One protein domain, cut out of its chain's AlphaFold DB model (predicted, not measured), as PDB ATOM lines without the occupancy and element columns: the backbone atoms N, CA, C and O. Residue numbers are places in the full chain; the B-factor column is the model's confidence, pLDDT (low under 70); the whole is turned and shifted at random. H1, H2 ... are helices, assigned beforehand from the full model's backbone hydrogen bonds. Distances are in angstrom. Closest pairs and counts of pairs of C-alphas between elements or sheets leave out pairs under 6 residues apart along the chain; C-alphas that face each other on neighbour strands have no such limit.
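What this domain is: This is residues 106 to 287 and 345 to 361 of the 484 residues of the protein "AAEL015555-PA" of Aedes aegypti (UniProt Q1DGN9). The long helix H7 runs through this domain, with H1 and H8 beside it on one side as a three-helix bundle, the three centres making a triangle. Over the first half of H7 sits a cluster of four shorter helices, H2, H4, H5 and H6, while H3 packs on H7 near its last residues, and the long loop 157 to 170 leads from H2 across to H3. The printed part has 199 residues with eight named helices, H1 to H8 in chain order, and no named strand, so the class is all helix. It is compact, with a radius of gyration of the C-alphas of 17.5 A, and rounded, spanning 45 by 41 by 32 A.

Where its parts are: Find C-alpha 106 at (42.212, 42.137, 8.958); from there H1, residues 106 to 128, runs 33.0 A. Next come H2, residues 144 to 156, H3, residues 171 to 179, and H4, residues 186 to 194. H5, residues 200 to 214, covers 21.2 A, and H6 holds residues 228 to 237. H7, residues 250 to 273, begins at C-alpha 250, (29.666, 18.616, -1.199), and runs 34.7 A. H8, residues 345 to 361, runs 24.3 A to C-alpha 361 at (30.891, 47.618, 12.456).

How they stand to each other: Start at the hub, H7, which touches six helices. Its residues 252 to 263 touch H1 at a shallow tilt of 24 degrees, opposite ways; the closest C-alphas, of Leu 115 and Leu 256, are 6.1 A apart. H8 runs the same way as H7 and touches it at 28 degrees, a shallow tilt, closest at the C-alphas of Phe 264 and Leu 355, 7.0 A. H1 and H8 touch at 13 degrees, opposite ways, with the C-alphas of Leu 112 and Ile 352 closest at 6.9 A. Look next at H4, which touches H7 at a steep tilt of 64 degrees; the closest C-alphas, of Asp 188 and Lys 262, are 5.6 A apart. H5 touches H7 about perpendicular, at 77 degrees, closest at the C-alphas of Lys 204 and Pro 251, 5.8 A. H6 touches H7 at 69 degrees, a steep tilt only just short of perpendicular, closest at the C-alphas of Leu 229 and Leu 254, 6.1 A. H3 touches residues 266 to 273 of H7, with the C-alphas of Ile 174 and Ile 270 closest at 6.1 A. H2 is apart from H7 but touches H4, closest at the C-alphas of Ile 147 and Val 193, 6.3 A. Every O i to N i+4 pair is within hydrogen-bond range in H1, H2, H3, H5, H6, H7 and H8; in H4 it is 4 of 5.

The domain as a whole: The C-alphas farthest apart, of Gly 129 and Lys 167, are 52.3 A apart. Residues 288 to 344 are not printed, and C-alphas 287 and 345 are 22.9 A apart across this cut. The links H1 to H2, H2 to H3, H5 to H6 and H6 to H7 are long. Confidence is under 70 at residues 129 to 141, 158 to 169, 217 to 218 and 287; the mean pLDDT of the printed part is 82.6.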
ATOM      1  N   GLU A 106      41.912  42.515  10.356       89.94
ATOM      2  CA  GLU A 106      42.212  42.137   8.958       89.94
ATOM      3  C   GLU A 106      42.148  40.616   8.726       89.94
ATOM      4  O   GLU A 106      41.661  40.132   7.698       89.94
ATOM      5  N   TYR A 107      42.584  39.834   9.722       90.31
ATOM      6  CA  TYR A 107      42.499  38.375   9.687       90.31
ATOM      7  C   TYR A 107      41.068  37.896   9.409       90.31
ATOM      8  O   TYR A 107      40.866  37.028   8.561       90.31
ATOM      9  N   PHE A 108      40.070  38.462  10.091       91.75
ATOM     10  CA  PHE A 108      38.676  38.056   9.931       91.75
ATOM     11  C   PHE A 108      38.120  38.477   8.570       91.75
ATOM     12  O   PHE A 108      37.404  37.692   7.948       91.75
ATOM     13  N   TRP A 109      38.520  39.647   8.060       91.56
ATOM     14  CA  TRP A 109      38.174  40.081   6.704       91.56
ATOM     15  C   TRP A 109      38.693  39.109   5.646       91.56
ATOM     16  O   TRP A 109      37.943  38.643   4.790       91.56
ATOM     17  N   SER A 110      39.956  38.706   5.772       90.31
ATOM     18  CA  SER A 110      40.580  37.716   4.888       90.31
ATOM     19  C   SER A 110      39.861  36.363   4.936       90.31
ATOM     20  O   SER A 110      39.722  35.689   3.917       90.31
ATOM     21  N   GLN A 111      39.368  35.951   6.111       90.94
ATOM     22  CA  GLN A 111      38.563  34.733   6.227       90.94
ATOM     23  C   GLN A 111      37.193  34.865   5.533       90.94
ATOM     24  O   GLN A 111      36.727  33.882   4.962       90.94
ATOM     25  N   LEU A 112      36.560  36.046   5.529       92.38
ATOM     26  CA  LEU A 112      35.313  36.279   4.786       92.38
ATOM     27  C   LEU A 112      35.528  36.226   3.268       92.38
ATOM     28  O   LEU A 112      34.751  35.568   2.580       92.38
ATOM     29  N   HIS A 113      36.616  36.814   2.757       90.62
ATOM     30  CA  HIS A 113      37.007  36.671   1.343       90.62
ATOM     31  C   HIS A 113      37.220  35.209   0.949       90.62
ATOM     32  O   HIS A 113      36.823  34.775  -0.134       90.62
ATOM     33  N   PHE A 114      37.815  34.422   1.845       90.12
ATOM     34  CA  PHE A 114      37.997  32.994   1.617       90.12
ATOM     35  C   PHE A 114      36.658  32.238   1.558       90.12
ATOM     36  O   PHE A 114      36.475  31.397   0.681       90.12
ATOM     37  N   LEU A 115      35.695  32.555   2.433       92.31
ATOM     38  CA  LEU A 115      34.348  31.975   2.355       92.31
ATOM     39  C   LEU A 115      33.621  32.345   1.061       92.31
ATOM     40  O   LEU A 115      32.970  31.486   0.470       92.31
ATOM     41  N   GLU A 116      33.746  33.595   0.618       90.94
ATOM     42  CA  GLU A 116      33.171  34.048  -0.650       90.94
ATOM     43  C   GLU A 116      33.768  33.269  -1.827       90.94
ATOM     44  O   GLU A 116      33.036  32.737  -2.659       90.94
ATOM     45  N   THR A 117      35.089  33.064  -1.815       90.00
ATOM     46  CA  THR A 117      35.781  32.236  -2.813       90.00
ATOM     47  C   THR A 117      35.245  30.801  -2.819       90.00
ATOM     48  O   THR A 117      34.953  30.257  -3.880       90.00
ATOM     49  N   ILE A 118      35.062  30.172  -1.648       89.94
ATOM     50  CA  ILE A 118      34.482  28.818  -1.560       89.94
ATOM     51  C   ILE A 118      33.059  28.795  -2.134       89.94
ATOM     52  O   ILE A 118      32.704  27.873  -2.872       89.94
ATOM     53  N   LYS A 119      32.239  29.798  -1.807       91.19
ATOM     54  CA  LYS A 119      30.868  29.925  -2.310       91.19
ATOM     55  C   LYS A 119      30.846  30.025  -3.838       91.19
ATOM     56  O   LYS A 119      30.089  29.291  -4.472       91.19
ATOM     57  N   ASP A 120      31.695  30.856  -4.432       89.25
ATOM     58  CA  ASP A 120      31.775  31.009  -5.889       89.25
ATOM     59  C   ASP A 120      32.184  29.697  -6.573       89.25
ATOM     60  O   ASP A 120      31.608  29.318  -7.596       89.25
ATOM     61  N   ARG A 121      33.087  28.924  -5.956       85.38
ATOM     62  CA  ARG A 121      33.451  27.584  -6.443       85.38
ATOM     63  C   ARG A 121      32.305  26.586  -6.361       85.38
ATOM     64  O   ARG A 121      32.118  25.802  -7.288       85.38
ATOM     65  N   ILE A 122      31.499  26.619  -5.299       88.44
ATOM     66  CA  ILE A 122      30.284  25.794  -5.213       88.44
ATOM     67  C   ILE A 122      29.341  26.119  -6.377       88.44
ATOM     68  O   ILE A 122      28.819  25.201  -7.014       88.44
ATOM     69  N   LEU A 123      29.139  27.406  -6.676       88.00
ATOM     70  CA  LEU A 123      28.292  27.845  -7.787       88.00
ATOM     71  C   LEU A 123      28.852  27.405  -9.144       88.00
ATOM     72  O   LEU A 123      28.092  26.902  -9.971       88.00
ATOM     73  N   GLN A 124      30.166  27.516  -9.341       86.38
ATOM     74  CA  GLN A 124      30.844  27.072 -10.557       86.38
ATOM     75  C   GLN A 124      30.708  25.559 -10.782       86.38
ATOM     76  O   GLN A 124      30.318  25.118 -11.857       86.38
ATOM     77  N   ILE A 125      30.958  24.738  -9.758       85.81
ATOM     78  CA  ILE A 125      30.836  23.275  -9.878       85.81
ATOM     79  C   ILE A 125      29.395  22.871 -10.206       85.81
ATOM     80  O   ILE A 125      29.162  21.926 -10.961       85.81
ATOM     81  N   ARG A 126      28.413  23.591  -9.653       85.50
ATOM     82  CA  ARG A 126      26.991  23.351  -9.921       85.50
ATOM     83  C   ARG A 126      26.567  23.767 -11.328       85.50
ATOM     84  O   ARG A 126      25.664  23.132 -11.867       85.50
ATOM     85  N   SER A 127      27.187  24.789 -11.918       83.38
ATOM     86  CA  SER A 127      26.894  25.213 -13.293       83.38
ATOM     87  C   SER A 127      27.605  24.346 -14.338       83.38
ATOM     88  O   SER A 127      27.002  24.001 -15.353       83.38
ATOM     89  N   GLU A 128      28.852  23.949 -14.083       80.44
ATOM     90  CA  GLU A 128      29.682  23.166 -15.011       80.44
ATOM     91  C   GLU A 128      29.467  21.646 -14.883       80.44
ATOM     92  O   GLU A 128      29.846  20.880 -15.771       80.44
ATOM     93  N   GLY A 129      28.861  21.183 -13.785       68.81
ATOM     94  CA  GLY A 129      28.549  19.771 -13.530       68.81
ATOM     95  C   GLY A 129      29.759  18.892 -13.188       68.81
ATOM     96  O   GLY A 129      29.592  17.702 -12.914       68.81
ATOM     97  N   ARG A 130      30.974  19.452 -13.178       67.25
ATOM     98  CA  ARG A 130      32.212  18.780 -12.766       67.25
ATOM     99  C   ARG A 130      33.172  19.767 -12.092       67.25
ATOM    100  O   ARG A 130      33.196  20.927 -12.491       67.25
ATOM    101  N   PRO A 131      33.974  19.327 -11.107       64.19
ATOM    102  CA  PRO A 131      35.105  20.110 -10.619       64.19
ATOM    103  C   PRO A 131      36.103  20.332 -11.759       64.19
ATOM    104  O   PRO A 131      36.385  19.394 -12.508       64.19
ATOM    105  N   ASN A 132      36.619  21.552 -11.905       63.75
ATOM    106  CA  ASN A 132      37.678  21.832 -12.868       63.75
ATOM    107  C   ASN A 132      39.001  21.204 -12.365       63.75
ATOM    108  O   ASN A 132      39.436  21.559 -11.271       63.75
ATOM    109  N   PRO A 133      39.619  20.256 -13.100       54.94
ATOM    110  CA  PRO A 133      40.829  19.560 -12.652       54.94
ATOM    111  C   PRO A 133      42.096  20.431 -12.661       54.94
ATOM    112  O   PRO A 133      43.018  20.125 -11.916       54.94
ATOM    113  N   ASP A 134      42.125  21.518 -13.442       53.88
ATOM    114  CA  ASP A 134      43.282  22.430 -13.566       53.88
ATOM    115  C   ASP A 134      43.151  23.681 -12.670       53.88
ATOM    116  O   ASP A 134      43.723  24.739 -12.939       53.88
ATOM    117  N   ASP A 135      42.328  23.603 -11.623       56.47
ATOM    118  CA  ASP A 135      42.031  24.736 -10.749       56.47
ATOM    119  C   ASP A 135      43.103  24.915  -9.658       56.47
ATOM    120  O   ASP A 135      42.844  24.750  -8.467       56.47
ATOM    121  N   ASP A 136      44.312  25.303 -10.075       52.28
ATOM    122  CA  ASP A 136      45.479  25.630  -9.226       52.28
ATOM    123  C   ASP A 136      45.270  26.871  -8.324       52.28
ATOM    124  O   ASP A 136      46.184  27.356  -7.658       52.28
ATOM    125  N   SER A 137      44.067  27.450  -8.308       52.09
ATOM    126  CA  SER A 137      43.787  28.726  -7.646       52.09
ATOM    127  C   SER A 137      43.428  28.597  -6.159       52.09
ATOM    128  O   SER A 137      43.153  29.615  -5.509       52.09
ATOM    129  N   TYR A 138      43.340  27.387  -5.611       54.19
ATOM    130  CA  TYR A 138      42.945  27.213  -4.220       54.19
ATOM    131  C   TYR A 138      44.151  27.525  -3.310       54.19
ATOM    132  O   TYR A 138      45.222  26.941  -3.412       54.19
ATOM    133  N   VAL A 139      43.987  28.543  -2.459       54.53
ATOM    134  CA  VAL A 139      45.053  29.355  -1.819       54.53
ATOM    135  C   VAL A 139      45.943  28.580  -0.824       54.53
ATOM    136  O   VAL A 139      46.845  29.144  -0.202       54.53
ATOM    137  N   GLY A 140      45.714  27.285  -0.619       56.03
ATOM    138  CA  GLY A 140      46.491  26.513   0.337       56.03
ATOM    139  C   GLY A 140      47.866  26.115  -0.187       56.03
ATOM    140  O   GLY A 140      48.024  25.526  -1.246       56.03
ATOM    141  N   SER A 141      48.878  26.429   0.616       65.69
ATOM    142  CA  SER A 141      50.294  26.178   0.325       65.69
ATOM    143  C   SER A 141      50.843  24.948   1.069       65.69
ATOM    144  O   SER A 141      52.062  24.789   1.165       65.69
ATOM    145  N   LEU A 142      49.983  24.121   1.679       73.69
ATOM    146  CA  LEU A 142      50.410  23.025   2.553       73.69
ATOM    147  C   LEU A 142      50.194  21.657   1.904       73.69
ATOM    148  O   LEU A 142      49.127  21.375   1.373       73.69
ATOM    149  N   ASP A 143      51.195  20.786   2.026       80.25
ATOM    150  CA  ASP A 143      51.112  19.397   1.570       80.25
ATOM    151  C   ASP A 143      49.984  18.641   2.300       80.25
ATOM    152  O   ASP A 143      49.871  18.671   3.533       80.25
ATOM    153  N   VAL A 144      49.175  17.915   1.526       83.50
ATOM    154  CA  VAL A 144      48.100  17.019   1.975       83.50
ATOM    155  C   VAL A 144      48.557  16.081   3.087       83.50
ATOM    156  O   VAL A 144      47.798  15.803   4.016       83.50
ATOM    157  N   SER A 145      49.799  15.604   3.031       84.81
ATOM    158  CA  SER A 145      50.363  14.711   4.048       84.81
ATOM    159  C   SER A 145      50.423  15.384   5.424       84.81
ATOM    160  O   SER A 145      50.017  14.798   6.431       84.81
ATOM    161  N   VAL A 146      50.841  16.653   5.460       86.94
ATOM    162  CA  VAL A 146      50.907  17.469   6.683       86.94
ATOM    163  C   VAL A 146      49.503  17.790   7.191       86.94
ATOM    164  O   VAL A 146      49.249  17.762   8.398       86.94
ATOM    165  N   ILE A 147      48.572  18.073   6.278       86.06
ATOM    166  CA  ILE A 147      47.162  18.306   6.604       86.06
ATOM    167  C   ILE A 147      46.566  17.061   7.266       86.06
ATOM    168  O   ILE A 147      46.007  17.161   8.356       86.06
ATOM    169  N   LYS A 148      46.761  15.876   6.675       88.12
ATOM    170  CA  LYS A 148      46.301  14.597   7.236       88.12
ATOM    171  C   LYS A 148      46.897  14.318   8.612       88.12
ATOM    172  O   LYS A 148      46.161  13.890   9.499       88.12
ATOM    173  N   GLU A 149      48.185  14.585   8.822       88.31
ATOM    174  CA  GLU A 149      48.820  14.426  10.135       88.31
ATOM    175  C   GLU A 149      48.169  15.341  11.185       88.31
ATOM    176  O   GLU A 149      47.765  14.878  12.254       88.31
ATOM    177  N   LYS A 150      47.994  16.632  10.873       87.06
ATOM    178  CA  LYS A 150      47.331  17.591  11.773       87.06
ATOM    179  C   LYS A 150      45.889  17.184  12.068       87.06
ATOM    180  O   LYS A 150      45.466  17.216  13.220       87.06
ATOM    181  N   THR A 151      45.150  16.757  11.050       87.62
ATOM    182  CA  THR A 151      43.784  16.245  11.182       87.62
ATOM    183  C   THR A 151      43.718  15.001  12.065       87.62
ATOM    184  O   THR A 151      42.828  14.905  12.908       87.62
ATOM    185  N   HIS A 152      44.669  14.074  11.925       87.25
ATOM    186  CA  HIS A 152      44.764  12.904  12.793       87.25
ATOM    187  C   HIS A 152      44.938  13.331  14.254       87.25
ATOM    188  O   HIS A 152      44.122  12.952  15.090       87.25
ATOM    189  N   LYS A 153      45.910  14.209  14.546       86.56
ATOM    190  CA  LYS A 153      46.124  14.753  15.900       86.56
ATOM    191  C   LYS A 153      44.868  15.425  16.459       86.56
ATOM    192  O   LYS A 153      44.528  15.225  17.620       86.56
ATOM    193  N   ILE A 154      44.123  16.168  15.634       84.88
ATOM    194  CA  ILE A 154      42.863  16.808  16.051       84.88
ATOM    195  C   ILE A 154      41.820  15.800  16.536       84.88
ATOM    196  O   ILE A 154      41.115  16.072  17.509       84.88
ATOM    197  N   LEU A 155      41.726  14.647  15.884       82.62
ATOM    198  CA  LEU A 155      40.724  13.631  16.191       82.62
ATOM    199  C   LEU A 155      41.161  12.675  17.314       82.62
ATOM    200  O   LEU A 155      40.300  12.161  18.033       82.62
ATOM    201  N   THR A 156      42.469  12.449  17.492       82.25
ATOM    202  CA  THR A 156      43.003  11.420  18.405       82.25
ATOM    203  C   THR A 156      43.665  11.947  19.677       82.25
ATOM    204  O   THR A 156      43.774  11.192  20.636       82.25
ATOM    205  N   GLU A 157      44.128  13.199  19.719       82.19
ATOM    206  CA  GLU A 157      44.836  13.754  20.885       82.19
ATOM    207  C   GLU A 157      43.933  14.684  21.705       82.19
ATOM    208  O   GLU A 157      43.251  15.551  21.151       82.19
ATOM    209  N   PHE A 158      43.949  14.543  23.034       67.81
ATOM    210  CA  PHE A 158      43.207  15.430  23.932       67.81
ATOM    211  C   PHE A 158      43.706  16.872  23.815       67.81
ATOM    212  O   PHE A 158      44.904  17.144  23.860       67.81
ATOM    213  N   CYS A 159      42.770  17.812  23.689       63.31
ATOM    214  CA  CYS A 159      43.102  19.229  23.687       63.31
ATOM    215  C   CYS A 159      43.340  19.701  25.127       63.31
ATOM    216  O   CYS A 159      42.393  19.800  25.906       63.31
ATOM    217  N   VAL A 160      44.588  20.014  25.478       59.62
ATOM    218  CA  VAL A 160      44.898  20.713  26.731       59.62
ATOM    219  C   VAL A 160      44.667  22.201  26.493       59.62
ATOM    220  O   VAL A 160      45.399  22.841  25.740       59.62
ATOM    221  N   VAL A 161      43.603  22.744  27.081       58.62
ATOM    222  CA  VAL A 161      43.360  24.189  27.099       58.62
ATOM    223  C   VAL A 161      44.021  24.726  28.361       58.62
ATOM    224  O   VAL A 161      43.545  24.471  29.465       58.62
ATOM    225  N   GLU A 162      45.149  25.415  28.210       52.03
ATOM    226  CA  GLU A 162      45.773  26.108  29.334       52.03
ATOM    227  C   GLU A 162      44.884  27.281  29.763       52.03
ATOM    228  O   GLU A 162      44.465  28.098  28.940       52.03
ATOM    229  N   SER A 163      44.570  27.345  31.060       46.16
ATOM    230  CA  SER A 163      43.848  28.469  31.650       46.16
ATOM    231  C   SER A 163      44.745  29.686  31.635       46.16
ATOM    232  O   SER A 163      45.707  29.796  32.391       46.16
ATOM    233  N   THR A 164      44.420  30.611  30.762       51.75
ATOM    234  CA  THR A 164      45.163  31.843  30.619       51.75
ATOM    235  C   THR A 164      44.449  32.966  31.363       51.75
ATOM    236  O   THR A 164      43.362  33.393  30.968       51.75
ATOM    237  N   ASP A 165      45.064  33.431  32.451       43.38
ATOM    238  CA  ASP A 165      44.619  34.607  33.198       43.38
ATOM    239  C   ASP A 165      44.819  35.861  32.346       43.38
ATOM    240  O   ASP A 165      45.946  36.239  32.014       43.38
ATOM    241  N   TYR A 166      43.722  36.528  31.990       50.19
ATOM    242  CA  TYR A 166      43.773  37.706  31.134       50.19
ATOM    243  C   TYR A 166      43.016  38.888  31.722       50.19
ATOM    244  O   TYR A 166      41.898  38.775  32.223       50.19
ATOM    245  N   LYS A 167      43.631  40.065  31.591       50.16
ATOM    246  CA  LYS A 167      42.997  41.344  31.904       50.16
ATOM    247  C   LYS A 167      41.845  41.577  30.925       50.16
ATOM    248  O   LYS A 167      42.036  41.461  29.716       50.16
ATOM    249  N   LEU A 168      40.667  41.945  31.438       51.06
ATOM    250  CA  LEU A 168      39.635  42.575  30.617       51.06
ATOM    251  C   LEU A 168      40.242  43.855  30.033       51.06
ATOM    252  O   LEU A 168      40.599  44.768  30.778       51.06
ATOM    253  N   GLY A 169      40.411  43.886  28.718       64.81
ATOM    254  CA  GLY A 169      41.080  44.961  28.003       64.81
ATOM    255  C   GLY A 169      40.342  45.284  26.715       64.81
ATOM    256  O   GLY A 169      39.484  44.520  26.289       64.81
ATOM    257  N   GLN A 170      40.678  46.444  26.162       79.12
ATOM    258  CA  GLN A 170      40.215  47.040  24.904       79.12
ATOM    259  C   GLN A 170      39.882  46.027  23.796       79.12
ATOM    260  O   GLN A 170      40.497  44.956  23.735       79.12
ATOM    261  N   ILE A 171      38.957  46.382  22.898       87.25
ATOM    262  CA  ILE A 171      38.513  45.545  21.769       87.25
ATOM    263  C   ILE A 171      39.724  44.999  21.004       87.25
ATOM    264  O   ILE A 171      39.759  43.801  20.735       87.25
ATOM    265  N   ASP A 172      40.755  45.814  20.759       86.19
ATOM    266  CA  ASP A 172      41.997  45.386  20.092       86.19
ATOM    267  C   ASP A 172      42.602  44.104  20.698       86.19
ATOM    268  O   ASP A 172      42.926  43.139  20.000       86.19
ATOM    269  N   SER A 173      42.710  44.061  22.029       86.31
ATOM    270  CA  SER A 173      43.277  42.918  22.753       86.31
ATOM    271  C   SER A 173      42.388  41.674  22.685       86.31
ATOM    272  O   SER A 173      42.885  40.547  22.658       86.31
ATOM    273  N   ILE A 174      41.071  41.875  22.621       87.50
ATOM    274  CA  ILE A 174      40.081  40.805  22.488       87.50
ATOM    275  C   ILE A 174      40.149  40.215  21.077       87.50
ATOM    276  O   ILE A 174      40.146  38.995  20.928       87.50
ATOM    277  N   VAL A 175      40.269  41.057  20.049       89.62
ATOM    278  CA  VAL A 175      40.403  40.634  18.647       89.62
ATOM    279  C   VAL A 175      41.660  39.780  18.459       89.62
ATOM    280  O   VAL A 175      41.565  38.667  17.935       89.62
ATOM    281  N   GLU A 176      42.815  40.228  18.962       87.56
ATOM    282  CA  GLU A 176      44.059  39.441  18.917       87.56
ATOM    283  C   GLU A 176      43.957  38.137  19.724       87.56
ATOM    284  O   GLU A 176      44.430  37.086  19.282       87.56
ATOM    285  N   ARG A 177      43.272  38.147  20.875       86.81
ATOM    286  CA  ARG A 177      43.008  36.915  21.633       86.81
ATOM    287  C   ARG A 177      42.168  35.928  20.829       86.81
ATOM    288  O   ARG A 177      42.509  34.752  20.771       86.81
ATOM    289  N   VAL A 178      41.073  36.377  20.221       87.56
ATOM    290  CA  VAL A 178      40.159  35.502  19.469       87.56
ATOM    291  C   VAL A 178      40.831  34.951  18.214       87.56
ATOM    292  O   VAL A 178      40.650  33.775  17.894       87.56
ATOM    293  N   LYS A 179      41.671  35.750  17.550       86.94
ATOM    294  CA  LYS A 179      42.513  35.314  16.428       86.94
ATOM    295  C   LYS A 179      43.465  34.181  16.823       86.94
ATOM    296  O   LYS A 179      43.582  33.210  16.080       86.94
ATOM    297  N   ASN A 180      44.090  34.281  17.996       83.56
ATOM    298  CA  ASN A 180      45.064  33.306  18.493       83.56
ATOM    299  C   ASN A 180      44.448  32.204  19.380       83.56
ATOM    300  O   ASN A 180      45.183  31.371  19.914       83.56
ATOM    301  N   ARG A 181      43.115  32.172  19.558       79.06
ATOM    302  CA  ARG A 181      42.472  31.226  20.482       79.06
ATOM    303  C   ARG A 181      42.677  29.784  20.031       79.06
ATOM    304  O   ARG A 181      42.485  29.441  18.861       79.06
ATOM    305  N   THR A 182      42.952  28.909  20.990       71.56
ATOM    306  CA  THR A 182      42.846  27.468  20.778       71.56
ATOM    307  C   THR A 182      41.368  27.100  20.672       71.56
ATOM    308  O   THR A 182      40.571  27.268  21.595       71.56
ATOM    309  N   ALA A 183      40.961  26.655  19.485       73.62
ATOM    310  CA  ALA A 183      39.598  26.215  19.252       73.62
ATOM    311  C   ALA A 183      39.293  24.961  20.088       73.62
ATOM    312  O   ALA A 183      39.961  23.940  19.943       73.62
ATOM    313  N   VAL A 184      38.276  25.046  20.948       72.31
ATOM    314  CA  VAL A 184      37.849  23.931  21.810       72.31
ATOM    315  C   VAL A 184      37.087  22.875  21.005       72.31
ATOM    316  O   VAL A 184      37.259  21.680  21.237       72.31
ATOM    317  N   ASP A 185      36.267  23.295  20.035       82.12
ATOM    318  CA  ASP A 185      35.493  22.362  19.215       82.12
ATOM    319  C   ASP A 185      36.323  21.769  18.064       82.12
ATOM    320  O   ASP A 185      37.139  22.439  17.424       82.12
ATOM    321  N   VAL A 186      36.072  20.490  17.779       84.94
ATOM    322  CA  VAL A 186      36.730  19.727  16.715       84.94
ATOM    323  C   VAL A 186      36.517  20.365  15.344       84.94
ATOM    324  O   VAL A 186      37.473  20.451  14.582       84.94
ATOM    325  N   THR A 187      35.315  20.843  15.005       87.19
ATOM    326  CA  THR A 187      35.056  21.403  13.666       87.19
ATOM    327  C   THR A 187      35.757  22.738  13.455       87.19
ATOM    328  O   THR A 187      36.255  22.989  12.362       87.19
ATOM    329  N   ASP A 188      35.880  23.555  14.503       86.56
ATOM    330  CA  ASP A 188      36.643  24.807  14.468       86.56
ATOM    331  C   ASP A 188      38.146  24.521  14.242       86.56
ATOM    332  O   ASP A 188      38.815  25.216  13.471       86.56
ATOM    333  N   ARG A 189      38.681  23.464  14.878       86.44
ATOM    334  CA  ARG A 189      40.057  22.983  14.651       86.44
ATOM    335  C   ARG A 189      40.237  22.383  13.258       86.44
ATOM    336  O   ARG A 189      41.279  22.574  12.648       86.44
ATOM    337  N   LEU A 190      39.243  21.661  12.743       89.38
ATOM    338  CA  LEU A 190      39.291  21.124  11.384       89.38
ATOM    339  C   LEU A 190      39.292  22.259  10.355       89.38
ATOM    340  O   LEU A 190      40.112  22.230   9.444       89.38
ATOM    341  N   TRP A 191      38.469  23.299  10.534       90.44
ATOM    342  CA  TRP A 191      38.480  24.487   9.674       90.44
ATOM    343  C   TRP A 191      39.872  25.125   9.569       90.44
ATOM    344  O   TRP A 191      40.316  25.465   8.472       90.44
ATOM    345  N   SER A 192      40.598  25.248  10.688       87.06
ATOM    346  CA  SER A 192      41.923  25.883  10.696       87.06
ATOM    347  C   SER A 192      42.987  25.114   9.909       87.06
ATOM    348  O   SER A 192      44.005  25.709   9.566       87.06
ATOM    349  N   VAL A 193      42.752  23.836   9.593       87.88
ATOM    350  CA  VAL A 193      43.644  23.008   8.769       87.88
ATOM    351  C   VAL A 193      43.106  22.857   7.344       87.88
ATOM    352  O   VAL A 193      43.852  23.063   6.392       87.88
ATOM    353  N   LEU A 194      41.814  22.547   7.184       88.12
ATOM    354  CA  LEU A 194      41.185  22.261   5.887       88.12
ATOM    355  C   LEU A 194      41.179  23.465   4.934       88.12
ATOM    356  O   LEU A 194      41.191  23.289   3.717       88.12
ATOM    357  N   LYS A 195      41.224  24.694   5.468       86.94
ATOM    358  CA  LYS A 195      41.366  25.906   4.648       86.94
ATOM    359  C   LYS A 195      42.678  25.974   3.850       86.94
ATOM    360  O   LYS A 195      42.787  26.803   2.959       86.94
ATOM    361  N   TYR A 196      43.660  25.124   4.172       85.06
ATOM    362  CA  TYR A 196      44.975  25.084   3.525       85.06
ATOM    363  C   TYR A 196      45.182  23.915   2.551       85.06
ATOM    364  O   TYR A 196      46.318  23.728   2.120       85.06
ATOM    365  N   CYS A 197      44.150  23.129   2.206       83.38
ATOM    366  CA  CYS A 197      44.252  22.171   1.085       83.38
ATOM    367  C   CYS A 197      44.708  22.899  -0.197       83.38
ATOM    368  O   CYS A 197      44.562  24.110  -0.242       83.38
ATOM    369  N   ALA A 198      45.267  22.243  -1.217       76.31
ATOM    370  CA  ALA A 198      45.712  22.952  -2.429       76.31
ATOM    371  C   ALA A 198      44.713  22.847  -3.590       76.31
ATOM    372  O   ALA A 198      44.739  23.675  -4.493       76.31
ATOM    373  N   CYS A 199      43.803  21.872  -3.563       80.25
ATOM    374  CA  CYS A 199      42.771  21.707  -4.586       80.25
ATOM    375  C   CYS A 199      41.530  20.963  -4.053       80.25
ATOM    376  O   CYS A 199      41.464  20.537  -2.892       80.25
ATOM    377  N   TYR A 200      40.524  20.796  -4.917       85.69
ATOM    378  CA  TYR A 200      39.308  20.039  -4.604       85.69
ATOM    379  C   TYR A 200      39.601  18.579  -4.222       85.69
ATOM    380  O   TYR A 200      39.018  18.068  -3.260       85.69
ATOM    381  N   ASP A 201      40.502  17.912  -4.947       84.88
ATOM    382  CA  ASP A 201      40.821  16.501  -4.709       84.88
ATOM    383  C   ASP A 201      41.511  16.297  -3.359       84.88
ATOM    384  O   ASP A 201      41.155  15.372  -2.626       84.88
ATOM    385  N   ASP A 202      42.390  17.219  -2.965       87.94
ATOM    386  CA  ASP A 202      43.014  17.234  -1.643       87.94
ATOM    387  C   ASP A 202      41.971  17.363  -0.533       87.94
ATOM    388  O   ASP A 202      41.969  16.597   0.433       87.94
ATOM    389  N   LEU A 203      41.040  18.315  -0.671       89.31
ATOM    390  CA  LEU A 203      39.967  18.510   0.301       89.31
ATOM    391  C   LEU A 203      39.095  17.254   0.414       89.31
ATOM    392  O   LEU A 203      38.776  16.809   1.521       89.31
ATOM    393  N   LYS A 204      38.738  16.652  -0.722       89.62
ATOM    394  CA  LYS A 204      37.954  15.417  -0.772       89.62
ATOM    395  C   LYS A 204      38.693  14.243  -0.127       89.62
ATOM    396  O   LYS A 204      38.080  13.477   0.626       89.62
ATOM    397  N   ASP A 205      39.984  14.090  -0.392       89.44
ATOM    398  CA  ASP A 205      40.814  13.028   0.173       89.44
ATOM    399  C   ASP A 205      40.977  13.196   1.692       89.44
ATOM    400  O   ASP A 205      40.780  12.243   2.452       89.44
ATOM    401  N   VAL A 206      41.215  14.419   2.173       90.06
ATOM    402  CA  VAL A 206      41.311  14.709   3.611       90.06
ATOM    403  C   VAL A 206      39.973  14.485   4.324       90.06
ATOM    404  O   VAL A 206      39.952  13.866   5.389       90.06
ATOM    405  N   LEU A 207      38.838  14.905   3.754       91.38
ATOM    406  CA  LEU A 207      37.514  14.617   4.327       91.38
ATOM    407  C   LEU A 207      37.226  13.109   4.367       91.38
ATOM    408  O   LEU A 207      36.756  12.580   5.375       91.38
ATOM    409  N   THR A 208      37.589  12.383   3.309       90.50
ATOM    410  CA  THR A 208      37.483  10.917   3.278       90.50
ATOM    411  C   THR A 208      38.372  10.276   4.348       90.50
ATOM    412  O   THR A 208      37.980   9.303   4.997       90.50
ATOM    413  N   PHE A 209      39.568  10.822   4.567       89.75
ATOM    414  CA  PHE A 209      40.478  10.395   5.624       89.75
ATOM    415  C   PHE A 209      39.891  10.637   7.025       89.75
ATOM    416  O   PHE A 209      39.947   9.730   7.856       89.75
ATOM    417  N   ILE A 210      39.238  11.781   7.263       90.12
ATOM    418  CA  ILE A 210      38.495  12.069   8.507       90.12
ATOM    419  C   ILE A 210      37.437  10.995   8.767       90.12
ATOM    420  O   ILE A 210      37.380  10.435   9.863       90.12
ATOM    421  N   PHE A 211      36.633  10.652   7.759       89.88
ATOM    422  CA  PHE A 211      35.594   9.629   7.895       89.88
ATOM    423  C   PHE A 211      36.165   8.229   8.161       89.88
ATOM    424  O   PHE A 211      35.613   7.490   8.975       89.88
ATOM    425  N   LYS A 212      37.307   7.880   7.552       88.25
ATOM    426  CA  LYS A 212      38.029   6.624   7.834       88.25
ATOM    427  C   LYS A 212      38.584   6.565   9.258       88.25
ATOM    428  O   LYS A 212      38.628   5.485   9.844       88.25
ATOM    429  N   ILE A 213      39.035   7.690   9.817       86.12
ATOM    430  CA  ILE A 213      39.457   7.756  11.224       86.12
ATOM    431  C   ILE A 213      38.239   7.580  12.130       86.12
ATOM    432  O   ILE A 213      38.265   6.741  13.030       86.12
ATOM    433  N   ALA A 214      37.154   8.308  11.852       86.25
ATOM    434  CA  ALA A 214      35.920   8.225  12.626       86.25
ATOM    435  C   ALA A 214      35.349   6.798  12.662       86.25
ATOM    436  O   ALA A 214      34.935   6.337  13.720       86.25
ATOM    437  N   SER A 215      35.407   6.055  11.549       85.81
ATOM    438  CA  SER A 215      34.890   4.680  11.475       85.81
ATOM    439  C   SER A 215      35.697   3.657  12.281       85.81
ATOM    440  O   SER A 215      35.223   2.547  12.499       85.81
ATOM    441  N   ARG A 216      36.936   3.980  12.671       79.62
ATOM    442  CA  ARG A 216      37.816   3.088  13.450       79.62
ATOM    443  C   ARG A 216      37.615   3.224  14.967       79.62
ATOM    444  O   ARG A 216      38.335   2.575  15.715       79.62
ATOM    445  N   SER A 217      36.674   4.066  15.411       64.75
ATOM    446  CA  SER A 217      36.266   4.277  16.814       64.75
ATOM    447  C   SER A 217      37.347   4.790  17.783       64.75
ATOM    448  O   SER A 217      37.100   4.850  18.983       64.75
ATOM    449  N   ASN A 218      38.504   5.239  17.287       66.31
ATOM    450  CA  ASN A 218      39.609   5.786  18.095       66.31
ATOM    451  C   ASN A 218      39.552   7.319  18.233       66.31
ATOM    452  O   ASN A 218      40.582   7.991  18.218       66.31
ATOM    453  N   LEU A 219      38.349   7.891  18.312       77.00
ATOM    454  CA  LEU A 219      38.190   9.334  18.485       77.00
ATOM    455  C   LEU A 219      38.329   9.695  19.965       77.00
ATOM    456  O   LEU A 219      37.490   9.306  20.774       77.00
ATOM    457  N   ALA A 220      39.355  10.474  20.307       73.69
ATOM    458  CA  ALA A 220      39.447  11.102  21.626       73.69
ATOM    459  C   ALA A 220      38.516  12.319  21.722       73.69
ATOM    460  O   ALA A 220      37.983  12.614  22.788       73.69
ATOM    461  N   ASN A 221      38.282  12.992  20.588       77.75
ATOM    462  CA  ASN A 221      37.446  14.183  20.514       77.75
ATOM    463  C   ASN A 221      36.259  13.945  19.572       77.75
ATOM    464  O   ASN A 221      36.421  13.851  18.354       77.75
ATOM    465  N   ILE A 222      35.052  13.880  20.132       78.50
ATOM    466  CA  ILE A 222      33.808  13.858  19.355       78.50
ATOM    467  C   ILE A 222      33.357  15.315  19.166       78.50
ATOM    468  O   ILE A 222      33.271  16.035  20.162       78.50
ATOM    469  N   PRO A 223      33.063  15.772  17.931       80.94
ATOM    470  CA  PRO A 223      32.543  17.119  17.699       80.94
ATOM    471  C   PRO A 223      31.335  17.419  18.592       80.94
ATOM    472  O   PRO A 223      30.469  16.561  18.743       80.94
ATOM    473  N   SER A 224      31.230  18.618  19.165       79.69
ATOM    474  CA  SER A 224      30.059  18.987  19.976       79.69
ATOM    475  C   SER A 224      28.978  19.664  19.132       79.69
ATOM    476  O   SER A 224      27.792  19.413  19.346       79.69
ATOM    477  N   ASN A 225      29.392  20.395  18.093       80.62
ATOM    478  CA  ASN A 225      28.524  21.116  17.163       80.62
ATOM    479  C   ASN A 225      27.498  20.230  16.429       80.62
ATOM    480  O   ASN A 225      27.632  19.005  16.335       80.62
ATOM    481  N   ASN A 226      26.468  20.883  15.886       80.50
ATOM    482  CA  ASN A 226      25.372  20.248  15.151       80.50
ATOM    483  C   ASN A 226      25.447  20.453  13.631       80.50
ATOM    484  O   ASN A 226      24.519  20.040  12.942       80.50
ATOM    485  N   ASN A 227      26.532  21.037  13.114       86.12
ATOM    486  CA  ASN A 227      26.760  21.128  11.673       86.12
ATOM    487  C   ASN A 227      26.847  19.747  11.009       86.12
ATOM    488  O   ASN A 227      27.112  18.725  11.655       86.12
ATOM    489  N   ARG A 228      26.657  19.721   9.691       86.44
ATOM    490  CA  ARG A 228      26.618  18.495   8.891       86.44
ATOM    491  C   ARG A 228      27.903  17.681   9.022       86.44
ATOM    492  O   ARG A 228      27.831  16.464   9.162       86.44
ATOM    493  N   LEU A 229      29.078  18.318   9.052       87.69
ATOM    494  CA  LEU A 229      30.347  17.600   9.230       87.69
ATOM    495  C   LEU A 229      30.419  16.909  10.600       87.69
ATOM    496  O   LEU A 229      30.792  15.738  10.683       87.69
ATOM    497  N   ALA A 230      30.019  17.597  11.670       87.06
ATOM    498  CA  ALA A 230      29.949  17.034  13.012       87.06
ATOM    499  C   ALA A 230      28.959  15.864  13.087       87.06
ATOM    500  O   ALA A 230      29.284  14.829  13.669       87.06
ATOM    501  N   GLN A 231      27.779  15.994  12.477       88.19
ATOM    502  CA  GLN A 231      26.779  14.925  12.415       88.19
ATOM    503  C   GLN A 231      27.277  13.706  11.628       88.19
ATOM    504  O   GLN A 231      27.089  12.578  12.081       88.19
ATOM    505  N   LEU A 232      27.957  13.913  10.496       86.38
ATOM    506  CA  LEU A 232      28.577  12.834   9.722       86.38
ATOM    507  C   LEU A 232      29.645  12.109  10.549       86.38
ATOM    508  O   LEU A 232      29.611  10.884  10.650       86.38
ATOM    509  N   ILE A 233      30.542  12.847  11.212       86.25
ATOM    510  CA  ILE A 233      31.575  12.261  12.080       86.25
ATOM    511  C   ILE A 233      30.934  11.468  13.229       86.25
ATOM    512  O   ILE A 233      31.311  10.317  13.450       86.25
ATOM    513  N   LYS A 234      29.936  12.037  13.925       86.38
ATOM    514  CA  LYS A 234      29.199  11.368  15.016       86.38
ATOM    515  C   LYS A 234      28.529  10.078  14.539       86.38
ATOM    516  O   LYS A 234      28.689   9.037  15.171       86.38
ATOM    517  N   SER A 235      27.806  10.128  13.422       84.31
ATOM    518  CA  SER A 235      27.055   8.985  12.888       84.31
ATOM    519  C   SER A 235      27.965   7.858  12.404       84.31
ATOM    520  O   SER A 235      27.663   6.686  12.633       84.31
ATOM    521  N   ILE A 236      29.104   8.190  11.792       85.69
ATOM    522  CA  ILE A 236      30.107   7.205  11.367       85.69
ATOM    523  C   ILE A 236      30.806   6.590  12.586       85.69
ATOM    524  O   ILE A 236      30.945   5.371  12.655       85.69
ATOM    525  N   ALA A 237      31.180   7.403  13.579       84.56
ATOM    526  CA  ALA A 237      31.805   6.921  14.814       84.56
ATOM    527  C   ALA A 237      30.885   5.998  15.630       84.56
ATOM    528  O   ALA A 237      31.347   5.061  16.274       84.56
ATOM    529  N   GLN A 238      29.571   6.227  15.568       84.69
ATOM    530  CA  GLN A 238      28.556   5.369  16.185       84.69
ATOM    531  C   GLN A 238      28.214   4.124  15.345       84.69
ATOM    532  O   GLN A 238      27.335   3.355  15.733       84.69
ATOM    533  N   GLY A 239      28.851   3.931  14.184       78.62
ATOM    534  CA  GLY A 239      28.576   2.819  13.268       78.62
ATOM    535  C   GLY A 239      27.193   2.875  12.607       78.62
ATOM    536  O   GLY A 239      26.728   1.869  12.074       78.62
ATOM    537  N   ARG A 240      26.519   4.032  12.654       79.94
ATOM    538  CA  ARG A 240      25.170   4.242  12.099       79.94
ATOM    539  C   ARG A 240      25.190   4.581  10.611       79.94
ATOM    540  O   ARG A 240      24.174   4.425   9.945       79.94
ATOM    541  N   LEU A 241      26.332   5.035  10.096       80.19
ATOM    542  CA  LEU A 241      26.502   5.456   8.710       80.19
ATOM    543  C   LEU A 241      27.760   4.820   8.105       80.19
ATOM    544  O   LEU A 241      28.809   4.766   8.750       80.19
ATOM    545  N   ALA A 242      27.660   4.357   6.858       82.44
ATOM    546  CA  ALA A 242      28.830   3.983   6.065       82.44
ATOM    547  C   ALA A 242      29.631   5.236   5.667       82.44
ATOM    548  O   ALA A 242      29.103   6.345   5.681       82.44
ATOM    549  N   ILE A 243      30.901   5.072   5.291       84.06
ATOM    550  CA  ILE A 243      31.723   6.199   4.829       84.06
ATOM    551  C   ILE A 243      31.061   6.817   3.581       84.06
ATOM    552  O   ILE A 243      30.908   6.110   2.581       84.06
ATOM    553  N   PRO A 244      30.659   8.101   3.621       82.12
ATOM    554  CA  PRO A 244      29.988   8.743   2.501       82.12
ATOM    555  C   PRO A 244      30.978   9.000   1.363       82.12
ATOM    556  O   PRO A 244      32.142   9.339   1.587       82.12
ATOM    557  N   ILE A 245      30.503   8.855   0.127       82.94
ATOM    558  CA  ILE A 245      31.262   9.225  -1.068       82.94
ATOM    559  C   ILE A 245      30.882  10.660  -1.406       82.94
ATOM    560  O   ILE A 245      29.781  10.898  -1.891       82.94
ATOM    561  N   LEU A 246      31.793  11.599  -1.152       84.56
ATOM    562  CA  LEU A 246      31.551  13.005  -1.460       84.56
ATOM    563  C   LEU A 246      31.633  13.252  -2.973       84.56
ATOM    564  O   LEU A 246      32.621  12.884  -3.628       84.56
ATOM    565  N   THR A 247      30.600  13.882  -3.530       82.94
ATOM    566  CA  THR A 247      30.478  14.184  -4.965       82.94
ATOM    567  C   THR A 247      30.017  15.622  -5.216       82.94
ATOM    568  O   THR A 247      29.464  16.277  -4.339       82.94
ATOM    569  N   GLY A 248      30.263  16.137  -6.426       84.56
ATOM    570  CA  GLY A 248      29.851  17.490  -6.809       84.56
ATOM    571  C   GLY A 248      30.452  18.575  -5.908       84.56
ATOM    572  O   GLY A 248      31.659  18.612  -5.699       84.56
ATOM    573  N   SER A 249      29.610  19.467  -5.381       86.94
ATOM    574  CA  SER A 249      30.027  20.580  -4.517       86.94
ATOM    575  C   SER A 249      30.139  20.226  -3.027       86.94
ATOM    576  O   SER A 249      30.551  21.071  -2.235       86.94
ATOM    577  N   GLU A 250      29.797  19.000  -2.616       87.44
ATOM    578  CA  GLU A 250      29.666  18.616  -1.199       87.44
ATOM    579  C   GLU A 250      30.910  18.890  -0.332       87.44
ATOM    580  O   GLU A 250      30.731  19.422   0.768       87.44
ATOM    581  N   PRO A 251      32.160  18.605  -0.773       89.88
ATOM    582  CA  PRO A 251      33.356  18.940   0.005       89.88
ATOM    583  C   PRO A 251      33.452  20.428   0.357       89.88
ATOM    584  O   PRO A 251      33.738  20.779   1.502       89.88
ATOM    585  N   PHE A 252      33.162  21.301  -0.610       90.19
ATOM    586  CA  PHE A 252      33.191  22.746  -0.407       90.19
ATOM    587  C   PHE A 252      32.012  23.239   0.420       90.19
ATOM    588  O   PHE A 252      32.188  24.131   1.240       90.19
ATOM    589  N   GLU A 253      30.829  22.643   0.277       91.00
ATOM    590  CA  GLU A 253      29.688  22.993   1.123       91.00
ATOM    591  C   GLU A 253      29.957  22.675   2.601       91.00
ATOM    592  O   GLU A 253      29.634  23.484   3.467       91.00
ATOM    593  N   LEU A 254      30.554  21.512   2.898       91.38
ATOM    594  CA  LEU A 254      30.944  21.138   4.263       91.38
ATOM    595  C   LEU A 254      31.982  22.108   4.828       91.38
ATOM    596  O   LEU A 254      31.889  22.500   5.990       91.38
ATOM    597  N   LEU A 255      32.956  22.495   4.002       92.44
ATOM    598  CA  LEU A 255      33.989  23.449   4.376       92.44
ATOM    599  C   LEU A 255      33.398  24.846   4.640       92.44
ATOM    600  O   LEU A 255      33.699  25.453   5.666       92.44
ATOM    601  N   LEU A 256      32.518  25.331   3.761       92.12
ATOM    602  CA  LEU A 256      31.837  26.619   3.906       92.12
ATOM    603  C   LEU A 256      31.014  26.680   5.201       92.12
ATOM    604  O   LEU A 256      31.074  27.673   5.922       92.12
ATOM    605  N   GLU A 257      30.271  25.617   5.509       91.94
ATOM    606  CA  GLU A 257      29.405  25.532   6.689       91.94
ATOM    607  C   GLU A 257      30.200  25.671   7.995       91.94
ATOM    608  O   GLU A 257      29.894  26.536   8.819       91.94
ATOM    609  N   ILE A 258      31.272  24.886   8.163       92.50
ATOM    610  CA  ILE A 258      32.109  24.968   9.372       92.50
ATOM    611  C   ILE A 258      32.861  26.305   9.462       92.50
ATOM    612  O   ILE A 258      33.094  26.803  10.564       92.50
ATOM    613  N   GLY A 259      33.219  26.908   8.323       91.38
ATOM    614  CA  GLY A 259      33.880  28.209   8.275       91.38
ATOM    615  C   GLY A 259      32.962  29.357   8.690       91.38
ATOM    616  O   GLY A 259      33.352  30.182   9.518       91.38
ATOM    617  N   LEU A 260      31.723  29.368   8.187       91.88
ATOM    618  CA  LEU A 260      30.687  30.327   8.584       91.88
ATOM    619  C   LEU A 260      30.395  30.249  10.084       91.88
ATOM    620  O   LEU A 260      30.363  31.281  10.754       91.88
ATOM    621  N   GLU A 261      30.229  29.041  10.630       90.94
ATOM    622  CA  GLU A 261      29.994  28.856  12.065       90.94
ATOM    623  C   GLU A 261      31.171  29.336  12.914       90.94
ATOM    624  O   GLU A 261      30.967  30.029  13.913       90.94
ATOM    625  N   LYS A 262      32.405  28.998  12.521       90.88
ATOM    626  CA  LYS A 262      33.610  29.397  13.255       90.88
ATOM    627  C   LYS A 262      33.769  30.913  13.282       90.88
ATOM    628  O   LYS A 262      33.992  31.476  14.352       90.88
ATOM    629  N   ILE A 263      33.651  31.570  12.129       92.50
ATOM    630  CA  ILE A 263      33.810  33.028  12.021       92.50
ATOM    631  C   ILE A 263      32.682  33.742  12.763       92.50
ATOM    632  O   ILE A 263      32.934  34.703  13.486       92.50
ATOM    633  N   PHE A 264      31.447  33.247  12.660       92.56
ATOM    634  CA  PHE A 264      30.341  33.809  13.425       92.56
ATOM    635  C   PHE A 264      30.582  33.711  14.937       92.56
ATOM    636  O   PHE A 264      30.451  34.714  15.636       92.56
ATOM    637  N   LYS A 265      31.006  32.544  15.441       91.19
ATOM    638  CA  LYS A 265      31.354  32.360  16.859       91.19
ATOM    639  C   LYS A 265      32.476  33.290  17.308       91.19
ATOM    640  O   LYS A 265      32.411  33.818  18.414       91.19
ATOM    641  N   ASP A 266      33.486  33.511  16.472       91.81
ATOM    642  CA  ASP A 266      34.555  34.455  16.796       91.81
ATOM    643  C   ASP A 266      34.012  35.875  16.985       91.81
ATOM    644  O   ASP A 266      34.306  36.507  17.998       91.81
ATOM    645  N   TYR A 267      33.161  36.359  16.071       93.94
ATOM    646  CA  TYR A 267      32.507  37.657  16.248       93.94
ATOM    647  C   TYR A 267      31.604  37.683  17.484       93.94
ATOM    648  O   TYR A 267      31.598  38.680  18.202       93.94
ATOM    649  N   GLN A 268      30.877  36.602  17.786       91.94
ATOM    650  CA  GLN A 268      30.073  36.527  19.010       91.94
ATOM    651  C   GLN A 268      30.932  36.694  20.262       91.94
ATOM    652  O   GLN A 268      30.558  37.461  21.148       91.94
ATOM    653  N   ILE A 269      32.089  36.029  20.321       90.44
ATOM    654  CA  ILE A 269      33.033  36.155  21.433       90.44
ATOM    655  C   ILE A 269      33.548  37.595  21.522       90.44
ATOM    656  O   ILE A 269      33.452  38.195  22.591       90.44
ATOM    657  N   ILE A 270      34.002  38.181  20.405       91.50
ATOM    658  CA  ILE A 270      34.498  39.567  20.364       91.50
ATOM    659  C   ILE A 270      33.433  40.527  20.902       91.50
ATOM    660  O   ILE A 270      33.710  41.306  21.812       91.50
ATOM    661  N   PHE A 271      32.204  40.457  20.393       91.94
ATOM    662  CA  PHE A 271      31.133  41.381  20.767       91.94
ATOM    663  C   PHE A 271      30.649  41.186  22.207       91.94
ATOM    664  O   PHE A 271      30.367  42.170  22.900       91.94
ATOM    665  N   HIS A 272      30.589  39.937  22.673       90.19
ATOM    666  CA  HIS A 272      30.190  39.602  24.035       90.19
ATOM    667  C   HIS A 272      31.244  40.045  25.060       90.19
ATOM    668  O   HIS A 272      30.921  40.745  26.020       90.19
ATOM    669  N   GLU A 273      32.512  39.684  24.852       88.50
ATOM    670  CA  GLU A 273      33.603  40.004  25.780       88.50
ATOM    671  C   GLU A 273      33.931  41.503  25.796       88.50
ATOM    672  O   GLU A 273      34.273  42.043  26.848       88.50
ATOM    673  N   SER A 274      33.735  42.191  24.666       86.88
ATOM    674  CA  SER A 274      33.859  43.653  24.559       86.88
ATOM    675  C   SER A 274      32.662  44.414  25.141       86.88
ATOM    676  O   SER A 274      32.665  45.644  25.149       86.88
ATOM    677  N   LYS A 275      31.623  43.710  25.620       87.44
ATOM    678  CA  LYS A 275      30.373  44.287  26.151       87.44
ATOM    679  C   LYS A 275      29.641  45.203  25.156       87.44
ATOM    680  O   LYS A 275      28.963  46.142  25.568       87.44
ATOM    681  N   ILE A 276      29.758  44.924  23.855       87.75
ATOM    682  CA  ILE A 276      29.082  45.685  22.793       87.75
ATOM    683  C   ILE A 276      27.610  45.266  22.740       87.75
ATOM    684  O   ILE A 276      26.711  46.057  23.013       87.75
ATOM    685  N   CYS A 277      27.359  43.996  22.412       87.81
ATOM    686  CA  CYS A 277      26.031  43.389  22.410       87.81
ATOM    687  C   CYS A 277      26.133  41.860  22.351       87.81
ATOM    688  O   CYS A 277      27.154  41.312  21.939       87.81
ATOM    689  N   ASN A 278      25.045  41.161  22.678       88.31
ATOM    690  CA  ASN A 278      24.928  39.744  22.338       88.31
ATOM    691  C   ASN A 278      24.587  39.612  20.845       88.31
ATOM    692  O   ASN A 278      23.468  39.943  20.438       88.31
ATOM    693  N   LEU A 279      25.571  39.197  20.044       89.06
ATOM    694  CA  LEU A 279      25.470  39.176  18.589       89.06
ATOM    695  C   LEU A 279      24.577  38.026  18.100       89.06
ATOM    696  O   LEU A 279      24.801  36.853  18.405       89.06
ATOM    697  N   ASP A 280      23.597  38.394  17.281       88.00
ATOM    698  CA  ASP A 280      22.630  37.501  16.655       88.00
ATOM    699  C   ASP A 280      22.415  37.952  15.202       88.00
ATOM    700  O   ASP A 280      22.036  39.102  14.960       88.00
ATOM    701  N   LEU A 281      22.671  37.063  14.233       84.00
ATOM    702  CA  LEU A 281      22.565  37.376  12.801       84.00
ATOM    703  C   LEU A 281      21.142  37.765  12.391       84.00
ATOM    704  O   LEU A 281      20.970  38.473  11.400       84.00
ATOM    705  N   ASP A 282      20.118  37.358  13.138       82.81
ATOM    706  CA  ASP A 282      18.728  37.730  12.854       82.81
ATOM    707  C   ASP A 282      18.425  39.199  13.174       82.81
ATOM    708  O   ASP A 282      17.416  39.752  12.730       82.81
ATOM    709  N   ARG A 283      19.293  39.854  13.954       80.00
ATOM    710  CA  ARG A 283      19.193  41.290  14.246       80.00
ATOM    711  C   ARG A 283      19.854  42.151  13.175       80.00
ATOM    712  O   ARG A 283      19.484  43.311  13.035       80.00
ATOM    713  N   VAL A 284      20.801  41.591  12.427       82.56
ATOM    714  CA  VAL A 284      21.532  42.290  11.365       82.56
ATOM    715  C   VAL A 284      20.616  42.451  10.152       82.56
ATOM    716  O   VAL A 284      20.132  41.456   9.608       82.56
ATOM    717  N   GLY A 285      20.361  43.692   9.732       76.25
ATOM    718  CA  GLY A 285      19.457  43.983   8.617       76.25
ATOM    719  C   GLY A 285      17.996  44.161   9.006       76.25
ATOM    720  O   GLY A 285      17.136  44.205   8.125       76.25
ATOM    721  N   ARG A 286      17.677  44.206  10.306       72.56
ATOM    722  CA  ARG A 286      16.286  44.282  10.752       72.56
ATOM    723  C   ARG A 286      15.816  45.733  10.741       72.56
ATOM    724  O   ARG A 286      16.161  46.513  11.622       72.56
ATOM    725  N   ASN A 287      14.960  46.069   9.781       52.47
ATOM    726  CA  ASN A 287      14.266  47.352   9.769       52.47
ATOM    727  C   ASN A 287      13.412  47.474  11.045       52.47
ATOM    728  O   ASN A 287      12.447  46.727  11.221       52.47
ATOM    729  N   ALA A 345      22.329  29.102  -2.200       85.69
ATOM    730  CA  ALA A 345      23.186  30.214  -2.593       85.69
ATOM    731  C   ALA A 345      22.754  31.536  -1.945       85.69
ATOM    732  O   ALA A 345      23.600  32.293  -1.476       85.69
ATOM    733  N   ASP A 346      21.447  31.787  -1.866       86.56
ATOM    734  CA  ASP A 346      20.893  33.018  -1.302       86.56
ATOM    735  C   ASP A 346      21.115  33.079   0.210       86.56
ATOM    736  O   ASP A 346      21.475  34.122   0.755       86.56
ATOM    737  N   GLU A 347      20.976  31.942   0.894       88.44
ATOM    738  CA  GLU A 347      21.253  31.846   2.326       88.44
ATOM    739  C   GLU A 347      22.740  32.071   2.629       88.44
ATOM    740  O   GLU A 347      23.076  32.812   3.555       88.44
ATOM    741  N   ALA A 348      23.633  31.473   1.833       88.06
ATOM    742  CA  ALA A 348      25.074  31.674   1.959       88.06
ATOM    743  C   ALA A 348      25.462  33.138   1.691       88.06
ATOM    744  O   ALA A 348      26.142  33.745   2.519       88.06
ATOM    745  N   ASN A 349      24.956  33.730   0.603       89.50
ATOM    746  CA  ASN A 349      25.144  35.144   0.266       89.50
ATOM    747  C   ASN A 349      24.682  36.064   1.399       89.50
ATOM    748  O   ASN A 349      25.396  36.984   1.799       89.50
ATOM    749  N   MET A 350      23.496  35.804   1.953       90.00
ATOM    750  CA  MET A 350      22.950  36.596   3.047       90.00
ATOM    751  C   MET A 350      23.785  36.454   4.326       90.00
ATOM    752  O   MET A 350      24.045  37.452   4.997       90.00
ATOM    753  N   LYS A 351      24.231  35.240   4.675       91.31
ATOM    754  CA  LYS A 351      25.086  35.004   5.851       91.31
ATOM    755  C   LYS A 351      26.440  35.702   5.723       91.31
ATOM    756  O   LYS A 351      26.844  36.382   6.664       91.31
ATOM    757  N   ILE A 352      27.107  35.589   4.573       93.31
ATOM    758  CA  ILE A 352      28.393  36.261   4.315       93.31
ATOM    759  C   ILE A 352      28.209  37.784   4.340       93.31
ATOM    760  O   ILE A 352      28.965  38.472   5.023       93.31
ATOM    761  N   GLY A 353      27.162  38.315   3.698       91.31
ATOM    762  CA  GLY A 353      26.844  39.747   3.724       91.31
ATOM    763  C   GLY A 353      26.588  40.282   5.139       91.31
ATOM    764  O   GLY A 353      27.127  41.323   5.519       91.31
ATOM    765  N   LYS A 354      25.842  39.539   5.968       92.94
ATOM    766  CA  LYS A 354      25.631  39.882   7.386       92.94
ATOM    767  C   LYS A 354      26.938  39.880   8.179       92.94
ATOM    768  O   LYS A 354      27.174  40.807   8.947       92.94
ATOM    769  N   LEU A 355      27.794  38.872   8.002       94.19
ATOM    770  CA  LEU A 355      29.091  38.812   8.684       94.19
ATOM    771  C   LEU A 355      30.032  39.937   8.238       94.19
ATOM    772  O   LEU A 355      30.738  40.504   9.066       94.19
ATOM    773  N   ALA A 356      29.995  40.317   6.963       92.31
ATOM    774  CA  ALA A 356      30.750  41.456   6.459       92.31
ATOM    775  C   ALA A 356      30.256  42.783   7.055       92.31
ATOM    776  O   ALA A 356      31.065  43.612   7.463       92.31
ATOM    777  N   GLN A 357      28.941  42.950   7.226       92.12
ATOM    778  CA  GLN A 357      28.376  44.095   7.947       92.12
ATOM    779  C   GLN A 357      28.827  44.110   9.419       92.12
ATOM    780  O   GLN A 357      29.185  45.161   9.948       92.12
ATOM    781  N   VAL A 358      28.868  42.951  10.085       94.19
ATOM    782  CA  VAL A 358      29.418  42.826  11.448       94.19
ATOM    783  C   VAL A 358      30.901  43.207  11.490       94.19
ATOM    784  O   VAL A 358      31.325  43.884  12.425       94.19
ATOM    785  N   HIS A 359      31.685  42.821  10.482       93.56
ATOM    786  CA  HIS A 359      33.091  43.200  10.385       93.56
ATOM    787  C   HIS A 359      33.277  44.711  10.231       93.56
ATOM    788  O   HIS A 359      34.052  45.301  10.976       93.56
ATOM    789  N   LEU A 360      32.541  45.357   9.324       92.19
ATOM    790  CA  LEU A 360      32.633  46.808   9.147       92.19
ATOM    791  C   LEU A 360      32.231  47.564  10.415       92.19
ATOM    792  O   LEU A 360      32.862  48.555  10.774       92.19
ATOM    793  N   LEU A 361      31.219  47.078  11.140       93.31
ATOM    794  CA  LEU A 361      30.891  47.618  12.456       93.31
ATOM    795  C   LEU A 361      32.072  47.485  13.427       93.31
ATOM    796  O   LEU A 361      32.373  48.440  14.138       93.31
TER     797      LEU A 361